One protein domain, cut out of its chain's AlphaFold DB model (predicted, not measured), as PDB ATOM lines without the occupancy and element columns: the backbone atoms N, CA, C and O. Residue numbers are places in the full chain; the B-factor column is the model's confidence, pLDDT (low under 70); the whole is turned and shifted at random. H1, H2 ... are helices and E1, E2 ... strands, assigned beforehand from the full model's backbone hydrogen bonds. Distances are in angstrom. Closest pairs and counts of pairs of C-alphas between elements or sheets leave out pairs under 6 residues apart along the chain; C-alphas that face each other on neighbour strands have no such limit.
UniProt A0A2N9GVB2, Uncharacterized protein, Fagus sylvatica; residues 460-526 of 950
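AT A GLANCE: This is residues 460 to 526 of the 950 residues of an uncharacterized protein of Fagus sylvatica (UniProt A0A2N9GVB2). A long body of two small sheets, a twisted three-strand ribbon of E1, E5 and E3 and a two-strand sheet of E2 and E4 whose E4 comes close to E5 near Gln 517, has one loop sticking out, residues 464 to 473, of which 465 to 469 belong to the small helix H1. The long strand E5 runs along the ribbon, with E1 beside its first part and E3 beside the rest; E3 runs on into E4, which pairs with E2. The 67 printed residues hold H1, E1, E2, E3, E4 and E5 in that order, mostly strand, in two antiparallel sheets, E1 - E5 - E3 and E2 - E4. The whole is loose, with a radius of gyration of the C-alphas of 14.1 A, and flat, spanning 39 by 31 by 15 A.

HOW THE PARTS SIT: Look first at H1, residues 465 to 469, which is not on the three-strand sheet; its O i to N i+4 pair is within hydrogen-bond range. Next, E1, residues 476 to 480, is antiparallel to E5, residues 516 to 525, at 146 degrees; find N 519 and O 476 2.9 A apart. E2, residues 486 to 489, is antiparallel to E4, residues 507 to 510, with N 488 and O 508 at 2.8 A. E3, residues 499 to 504, is antiparallel to E5, with N 502 and O 522 at 2.8 A. The closest C-alphas of E4 and E5, Leu 508 and Gln 517, are 6.8 A apart.

IN THESE COORDINATES: Find C-alpha 465 at (-23.766, 18.503, -18.018), where H1 begins. E1 spans 13.2 A, E3 16.7 A and E5 29.5 A, ending at C-alpha 525, (-10.557, 11.191, 10.720).

THE WHOLE: The C-alphas farthest apart, Glu 484 and Asp 526, are 40.8 A apart. The printed part has no cut and no long link. Look for pLDDT under 70 at residues 463 to 476, 494, 496 to 498 and 525 to 526.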
ATOM      1  N   ILE A 460     -24.714  29.704  -5.113       76.88
ATOM      2  CA  ILE A 460     -25.124  28.386  -5.619       76.88
ATOM      3  C   ILE A 460     -23.903  27.512  -5.917       76.88
ATOM      4  O   ILE A 460     -22.840  28.025  -6.270       76.88
ATOM      5  N   TYR A 461     -24.071  26.198  -5.781       74.38
ATOM      6  CA  TYR A 461     -23.144  25.207  -6.328       74.38
ATOM      7  C   TYR A 461     -23.595  24.903  -7.751       74.38
ATOM      8  O   TYR A 461     -24.533  24.134  -7.950       74.38
ATOM      9  N   ASP A 462     -22.994  25.595  -8.711       70.50
ATOM     10  CA  ASP A 462     -23.357  25.468 -10.117       70.50
ATOM     11  C   ASP A 462     -22.659  24.252 -10.738       70.50
ATOM     12  O   ASP A 462     -21.496  23.984 -10.429       70.50
ATOM     13  N   MET A 463     -23.372  23.506 -11.580       67.69
ATOM     14  CA  MET A 463     -22.861  22.312 -12.258       67.69
ATOM     15  C   MET A 463     -23.485  22.198 -13.648       67.69
ATOM     16  O   MET A 463     -24.706  22.271 -13.803       67.69
ATOM     17  N   GLY A 464     -22.652  21.978 -14.662       67.38
ATOM     18  CA  GLY A 464     -23.073  21.705 -16.030       67.38
ATOM     19  C   GLY A 464     -23.193  20.210 -16.330       67.38
ATOM     20  O   GLY A 464     -22.803  19.346 -15.547       67.38
ATOM     21  N   PHE A 465     -23.689  19.886 -17.529       68.31
ATOM     22  CA  PHE A 465     -23.766  18.503 -18.018       68.31
ATOM     23  C   PHE A 465     -22.407  17.787 -17.966       68.31
ATOM     24  O   PHE A 465     -22.323  16.635 -17.550       68.31
ATOM     25  N   GLN A 466     -21.339  18.493 -18.347       65.38
ATOM     26  CA  GLN A 466     -19.994  17.935 -18.385       65.38
ATOM     27  C   GLN A 466     -19.484  17.555 -16.984       65.38
ATOM     28  O   GLN A 466     -18.841  16.520 -16.846       65.38
ATOM     29  N   ASP A 467     -19.862  18.291 -15.933       67.56
ATOM     30  CA  ASP A 467     -19.477  17.986 -14.547       67.56
ATOM     31  C   ASP A 467     -20.123  16.686 -14.029       67.56
ATOM     32  O   ASP A 467     -19.529  15.965 -13.224       67.56
ATOM     33  N   TYR A 468     -21.319  16.331 -14.522       64.62
ATOM     34  CA  TYR A 468     -21.948  15.036 -14.227       64.62
ATOM     35  C   TYR A 468     -21.231  13.862 -14.905       64.62
ATOM     36  O   TYR A 468     -21.249  12.749 -14.374       64.62
ATOM     37  N   ILE A 469     -20.596  14.094 -16.058       57.59
ATOM     38  CA  ILE A 469     -19.750  13.104 -16.740       57.59
ATOM     39  C   ILE A 469     -18.371  13.030 -16.065       57.59
ATOM     40  O   ILE A 469     -17.823  11.945 -15.872       57.59
ATOM     41  N   GLU A 470     -17.842  14.173 -15.632       57.03
ATOM     42  CA  GLU A 470     -16.543  14.349 -14.975       57.03
ATOM     43  C   GLU A 470     -16.603  14.207 -13.445       57.03
ATOM     44  O   GLU A 470     -15.731  14.744 -12.766       57.03
ATOM     45  N   PHE A 471     -17.593  13.482 -12.898       53.31
ATOM     46  CA  PHE A 471     -17.996  13.388 -11.474       53.31
ATOM     47  C   PHE A 471     -16.926  12.839 -10.479       53.31
ATOM     48  O   PHE A 471     -17.219  12.106  -9.534       53.31
ATOM     49  N   LEU A 472     -15.649  13.172 -10.668       41.72
ATOM     50  CA  LEU A 472     -14.470  12.689  -9.958       41.72
ATOM     51  C   LEU A 472     -13.430  13.777  -9.622       41.72
ATOM     52  O   LEU A 472     -12.287  13.441  -9.315       41.72
ATOM     53  N   CYS A 473     -13.807  15.055  -9.549       40.66
ATOM     54  CA  CYS A 473     -12.925  16.098  -9.011       40.66
ATOM     55  C   CYS A 473     -13.553  16.742  -7.765       40.66
ATOM     56  O   CYS A 473     -14.504  17.501  -7.864       40.66
ATOM     57  N   ASN A 474     -13.031  16.424  -6.571       51.66
ATOM     58  CA  ASN A 474     -13.509  16.883  -5.249       51.66
ATOM     59  C   ASN A 474     -13.334  18.409  -4.995       51.66
ATOM     60  O   ASN A 474     -12.809  18.803  -3.950       51.66
ATOM     61  N   LEU A 475     -13.708  19.280  -5.934       51.75
ATOM     62  CA  LEU A 475     -13.558  20.734  -5.846       51.75
ATOM     63  C   LEU A 475     -14.923  21.390  -5.612       51.75
ATOM     64  O   LEU A 475     -15.835  21.244  -6.417       51.75
ATOM     65  N   GLY A 476     -15.064  22.121  -4.502       61.53
ATOM     66  CA  GLY A 476     -16.248  22.936  -4.237       61.53
ATOM     67  C   GLY A 476     -16.129  24.269  -4.967       61.53
ATOM     68  O   GLY A 476     -15.353  25.128  -4.546       61.53
ATOM     69  N   VAL A 477     -16.872  24.439  -6.058       73.81
ATOM     70  CA  VAL A 477     -16.989  25.714  -6.780       73.81
ATOM     71  C   VAL A 477     -18.345  26.329  -6.453       73.81
ATOM     72  O   VAL A 477     -19.367  25.649  -6.505       73.81
ATOM     73  N   VAL A 478     -18.348  27.607  -6.081       77.81
ATOM     74  CA  VAL A 478     -19.572  28.374  -5.815       77.81
ATOM     75  C   VAL A 478     -19.643  29.610  -6.698       77.81
ATOM     76  O   VAL A 478     -18.643  30.308  -6.889       77.81
ATOM     77  N   THR A 479     -20.846  29.897  -7.182       80.50
ATOM     78  CA  THR A 479     -21.160  31.033  -8.054       80.50
ATOM     79  C   THR A 479     -21.983  32.057  -7.279       80.50
ATOM     80  O   THR A 479     -22.988  31.714  -6.650       80.50
ATOM     81  N   ASN A 480     -21.574  33.330  -7.311       83.25
ATOM     82  CA  ASN A 480     -22.320  34.413  -6.665       83.25
ATOM     83  C   ASN A 480     -23.534  34.839  -7.497       83.25
ATOM     84  O   ASN A 480     -23.374  35.405  -8.575       83.25
ATOM     85  N   VAL A 481     -24.738  34.635  -6.973       82.44
ATOM     86  CA  VAL A 481     -26.003  35.056  -7.604       82.44
ATOM     87  C   VAL A 481     -26.720  36.164  -6.829       82.44
ATOM     88  O   VAL A 481     -27.724  36.686  -7.313       82.44
ATOM     89  N   GLY A 482     -26.186  36.551  -5.667       80.19
ATOM     90  CA  GLY A 482     -26.671  37.664  -4.855       80.19
ATOM     91  C   GLY A 482     -26.089  39.016  -5.282       80.19
ATOM     92  O   GLY A 482     -25.979  39.332  -6.470       80.19
ATOM     93  N   ASN A 483     -25.716  39.830  -4.290       81.25
ATOM     94  CA  ASN A 483     -25.176  41.179  -4.488       81.25
ATOM     95  C   ASN A 483     -23.878  41.187  -5.308       81.25
ATOM     96  O   ASN A 483     -23.055  40.280  -5.197       81.25
ATOM     97  N   GLU A 484     -23.648  42.261  -6.072       79.69
ATOM     98  CA  GLU A 484     -22.457  42.395  -6.927       79.69
ATOM     99  C   GLU A 484     -21.147  42.241  -6.151       79.69
ATOM    100  O   GLU A 484     -20.235  41.560  -6.610       79.69
ATOM    101  N   LYS A 485     -21.063  42.843  -4.958       87.31
ATOM    102  CA  LYS A 485     -19.916  42.724  -4.055       87.31
ATOM    103  C   LYS A 485     -20.353  42.048  -2.767       87.31
ATOM    104  O   LYS A 485     -21.207  42.571  -2.053       87.31
ATOM    105  N   ALA A 486     -19.749  40.906  -2.462       86.75
ATOM    106  CA  ALA A 486     -20.084  40.123  -1.280       86.75
ATOM    107  C   ALA A 486     -18.854  39.388  -0.738       86.75
ATOM    108  O   ALA A 486     -17.997  38.929  -1.495       86.75
ATOM    109  N   VAL A 487     -18.774  39.266   0.589       90.00
ATOM    110  CA  VAL A 487     -17.719  38.522   1.286       90.00
ATOM    111  C   VAL A 487     -18.379  37.465   2.160       90.00
ATOM    112  O   VAL A 487     -19.156  37.796   3.052       90.00
ATOM    113  N   TYR A 488     -18.045  36.201   1.925       87.50
ATOM    114  CA  TYR A 488     -18.581  35.060   2.661       87.50
ATOM    115  C   TYR A 488     -17.491  34.434   3.527       87.50
ATOM    116  O   TYR A 488     -16.353  34.273   3.087       87.50
ATOM    117  N   ARG A 489     -17.832  34.063   4.764       90.94
ATOM    118  CA  ARG A 489     -16.932  33.384   5.705       90.94
ATOM    119  C   ARG A 489     -17.459  31.983   5.998       90.94
ATOM    120  O   ARG A 489     -18.597  31.839   6.432       90.94
ATOM    121  N   ALA A 490     -16.619  30.969   5.816       86.12
ATOM    122  CA  ALA A 490     -16.952  29.594   6.161       86.12
ATOM    123  C   ALA A 490     -17.054  29.436   7.689       86.12
ATOM    124  O   ALA A 490     -16.089  29.709   8.414       86.12
ATOM    125  N   HIS A 491     -18.215  28.983   8.163       86.00
ATOM    126  CA  HIS A 491     -18.484  28.676   9.565       86.00
ATOM    127  C   HIS A 491     -18.628  27.159   9.739       86.00
ATOM    128  O   HIS A 491     -19.313  26.513   8.950       86.00
ATOM    129  N   LEU A 492     -17.950  26.585  10.736       81.38
ATOM    130  CA  LEU A 492     -17.998  25.153  11.040       81.38
ATOM    131  C   LEU A 492     -18.615  24.975  12.427       81.38
ATOM    132  O   LEU A 492     -18.068  25.477  13.406       81.38
ATOM    133  N   GLU A 493     -19.723  24.245  12.511       74.38
ATOM    134  CA  GLU A 493     -20.430  23.939  13.759       74.38
ATOM    135  C   GLU A 493     -20.663  22.435  13.885       74.38
ATOM    136  O   GLU A 493     -20.697  21.720  12.886       74.38
ATOM    137  N   ASN A 494     -20.863  21.962  15.120       66.12
ATOM    138  CA  ASN A 494     -21.300  20.593  15.417       66.12
ATOM    139  C   ASN A 494     -20.402  19.487  14.820       66.12
ATOM    140  O   ASN A 494     -20.899  18.442  14.400       66.12
ATOM    141  N   ILE A 495     -19.080  19.701  14.785       72.75
ATOM    142  CA  ILE A 495     -18.121  18.706  14.286       72.75
ATOM    143  C   ILE A 495     -18.143  17.468  15.209       72.75
ATOM    144  O   ILE A 495     -17.886  17.611  16.407       72.75
ATOM    145  N   PRO A 496     -18.435  16.257  14.693       65.06
ATOM    146  CA  PRO A 496     -18.463  15.041  15.501       65.06
ATOM    147  C   PRO A 496     -17.107  14.712  16.142       65.06
ATOM    148  O   PRO A 496     -16.053  14.902  15.534       65.06
ATOM    149  N   THR A 497     -17.122  14.145  17.351       61.25
ATOM    150  CA  THR A 497     -15.905  13.725  18.062       61.25
ATOM    151  C   THR A 497     -15.097  12.706  17.241       61.25
ATOM    152  O   THR A 497     -15.631  11.670  16.842       61.25
ATOM    153  N   GLY A 498     -13.804  12.976  17.017       65.12
ATOM    154  CA  GLY A 498     -12.897  12.137  16.212       65.12
ATOM    155  C   GLY A 498     -12.803  12.514  14.725       65.12
ATOM    156  O   GLY A 498     -12.213  11.768  13.939       65.12
ATOM    157  N   MET A 499     -13.404  13.644  14.335       71.62
ATOM    158  CA  MET A 499     -13.342  14.230  12.996       71.62
ATOM    159  C   MET A 499     -12.772  15.650  13.090       71.62
ATOM    160  O   MET A 499     -13.190  16.449  13.925       71.62
ATOM    161  N   ARG A 500     -11.828  15.982  12.215       80.62
ATOM    162  CA  ARG A 500     -11.290  17.330  12.028       80.62
ATOM    163  C   ARG A 500     -11.691  17.819  10.643       80.62
ATOM    164  O   ARG A 500     -11.356  17.197   9.644       80.62
ATOM    165  N   ILE A 501     -12.428  18.925  10.579       82.38
ATOM    166  CA  ILE A 501     -12.863  19.536   9.315       82.38
ATOM    167  C   ILE A 501     -12.141  20.873   9.151       82.38
ATOM    168  O   ILE A 501     -12.122  21.690  10.072       82.38
ATOM    169  N   SER A 502     -11.559  21.115   7.980       86.69
ATOM    170  CA  SER A 502     -10.967  22.403   7.620       86.69
ATOM    171  C   SER A 502     -11.429  22.854   6.235       86.69
ATOM    172  O   SER A 502     -11.715  22.034   5.370       86.69
ATOM    173  N   VAL A 503     -11.533  24.171   6.038       86.81
ATOM    174  CA  VAL A 503     -11.951  24.788   4.770       86.81
ATOM    175  C   VAL A 503     -10.892  25.794   4.339       86.81
ATOM    176  O   VAL A 503     -10.484  26.637   5.146       86.81
ATOM    177  N   LYS A 504     -10.440  25.712   3.085       87.75
ATOM    178  CA  LYS A 504      -9.443  26.621   2.506       87.75
ATOM    179  C   LYS A 504      -9.880  27.107   1.114       87.75
ATOM    180  O   LYS A 504     -10.104  26.260   0.255       87.75
ATOM    181  N   PRO A 505      -9.943  28.429   0.861       90.25
ATOM    182  CA  PRO A 505      -9.819  29.522   1.831       90.25
ATOM    183  C   PRO A 505     -11.060  29.633   2.740       90.25
ATOM    184  O   PRO A 505     -12.162  29.247   2.370       90.25
ATOM    185  N   LYS A 506     -10.889  30.187   3.949       89.25
ATOM    186  CA  LYS A 506     -11.991  30.408   4.914       89.25
ATOM    187  C   LYS A 506     -12.885  31.603   4.563       89.25
ATOM    188  O   LYS A 506     -13.956  31.744   5.149       89.25
ATOM    189  N   ILE A 507     -12.417  32.490   3.687       91.12
ATOM    190  CA  ILE A 507     -13.107  33.712   3.272       91.12
ATOM    191  C   ILE A 507     -13.112  33.746   1.745       91.12
ATOM    192  O   ILE A 507     -12.049  33.657   1.133       91.12
ATOM    193  N   LEU A 508     -14.294  33.891   1.152       90.31
ATOM    194  CA  LEU A 508     -14.498  34.045  -0.286       90.31
ATOM    195  C   LEU A 508     -14.963  35.470  -0.564       90.31
ATOM    196  O   LEU A 508     -15.934  35.933   0.031       90.31
ATOM    197  N   THR A 509     -14.259  36.168  -1.450       91.75
ATOM    198  CA  THR A 509     -14.591  37.541  -1.849       91.75
ATOM    199  C   THR A 509     -15.034  37.555  -3.303       91.75
ATOM    200  O   THR A 509     -14.316  37.073  -4.181       91.75
ATOM    201  N   PHE A 510     -16.205  38.131  -3.546       90.75
ATOM    202  CA  PHE A 510     -16.788  38.320  -4.866       90.75
ATOM    203  C   PHE A 510     -16.861  39.816  -5.170       90.75
ATOM    204  O   PHE A 510     -17.292  40.612  -4.333       90.75
ATOM    205  N   THR A 511     -16.408  40.196  -6.359       88.56
ATOM    206  CA  THR A 511     -16.354  41.579  -6.848       88.56
ATOM    207  C   THR A 511     -17.408  41.874  -7.909       88.56
ATOM    208  O   THR A 511     -17.632  43.048  -8.210       88.56
ATOM    209  N   ARG A 512     -18.036  40.832  -8.472       86.50
ATOM    210  CA  ARG A 512     -19.147  40.922  -9.424       86.50
ATOM    211  C   ARG A 512     -20.125  39.749  -9.275       86.50
ATOM    212  O   ARG A 512     -19.780  38.693  -8.737       86.50
ATOM    213  N   LYS A 513     -21.337  39.925  -9.806       84.75
ATOM    214  CA  LYS A 513     -22.335  38.855  -9.955       84.75
ATOM    215  C   LYS A 513     -21.847  37.808 -10.970       84.75
ATOM    216  O   LYS A 513     -21.132  38.151 -11.909       84.75
ATOM    217  N   TYR A 514     -22.197  36.543 -10.755       85.06
ATOM    218  CA  TYR A 514     -21.770  35.360 -11.519       85.06
ATOM    219  C   TYR A 514     -20.258  35.092 -11.516       85.06
ATOM    220  O   TYR A 514     -19.733  34.394 -12.378       85.06
ATOM    221  N   GLN A 515     -19.527  35.660 -10.554       85.12
ATOM    222  CA  GLN A 515     -18.141  35.273 -10.326       85.12
ATOM    223  C   GLN A 515     -18.089  33.933  -9.591       85.12
ATOM    224  O   GLN A 515     -18.767  33.757  -8.578       85.12
ATOM    225  N   ASN A 516     -17.215  33.045 -10.066       85.94
ATOM    226  CA  ASN A 516     -16.944  31.758  -9.438       85.94
ATOM    227  C   ASN A 516     -15.768  31.885  -8.469       85.94
ATOM    228  O   ASN A 516     -14.787  32.583  -8.749       85.94
ATOM    229  N   GLN A 517     -15.859  31.195  -7.337       84.94
ATOM    230  CA  GLN A 517     -14.759  31.019  -6.396       84.94
ATOM    231  C   GLN A 517     -14.687  29.561  -5.951       84.94
ATOM    232  O   GLN A 517     -15.716  28.910  -5.761       84.94
ATOM    233  N   SER A 518     -13.467  29.068  -5.750       84.69
ATOM    234  CA  SER A 518     -13.221  27.680  -5.359       84.69
ATOM    235  C   SER A 518     -12.749  27.588  -3.917       84.69
ATOM    236  O   SER A 518     -11.982  28.427  -3.433       84.69
ATOM    237  N   PHE A 519     -13.163  26.526  -3.238       82.25
ATOM    238  CA  PHE A 519     -12.656  26.159  -1.926       82.25
ATOM    239  C   PHE A 519     -12.521  24.642  -1.798       82.25
ATOM    240  O   PHE A 519     -13.128  23.858  -2.528       82.25
ATOM    241  N   VAL A 520     -11.702  24.226  -0.839       80.88
ATOM    242  CA  VAL A 520     -11.453  22.826  -0.513       80.88
ATOM    243  C   VAL A 520     -11.887  22.580   0.920       80.88
ATOM    244  O   VAL A 520     -11.466  23.296   1.833       80.88
ATOM    245  N   VAL A 521     -12.715  21.553   1.114       79.31
ATOM    246  CA  VAL A 521     -13.052  21.012   2.433       79.31
ATOM    247  C   VAL A 521     -12.197  19.773   2.665       79.31
ATOM    248  O   VAL A 521     -12.280  18.805   1.913       79.31
ATOM    249  N   SER A 522     -11.372  19.793   3.705       80.31
ATOM    250  CA  SER A 522     -10.569  18.646   4.121       80.31
ATOM    251  C   SER A 522     -11.152  18.062   5.396       80.31
ATOM    252  O   SER A 522     -11.324  18.768   6.391       80.31
ATOM    253  N   ILE A 523     -11.457  16.772   5.344       76.69
ATOM    254  CA  ILE A 523     -11.962  15.989   6.464       76.69
ATOM    255  C   ILE A 523     -10.871  14.994   6.850       76.69
ATOM    256  O   ILE A 523     -10.540  14.099   6.074       76.69
ATOM    257  N   GLU A 524     -10.341  15.141   8.053       76.06
ATOM    258  CA  GLU A 524      -9.417  14.205   8.678       76.06
ATOM    259  C   GLU A 524     -10.173  13.407   9.739       76.06
ATOM    260  O   GLU A 524     -10.915  13.957  10.553       76.06
ATOM    261  N   LEU A 525     -10.011  12.091   9.713       66.31
ATOM    262  CA  LEU A 525     -10.557  11.191  10.720       66.31
ATOM    263  C   LEU A 525      -9.386  10.666  11.537       66.31
ATOM    264  O   LEU A 525      -8.393  10.227  10.964       66.31
ATOM    265  N   ASP A 526      -9.516  10.639  12.860       58.56
ATOM    266  CA  ASP A 526      -8.438  10.188  13.752       58.56
ATOM    267  C   ASP A 526      -8.167   8.659  13.671       58.56
ATOM    268  O   ASP A 526      -7.480   8.103  14.527       58.56
TER     269      ASP A 526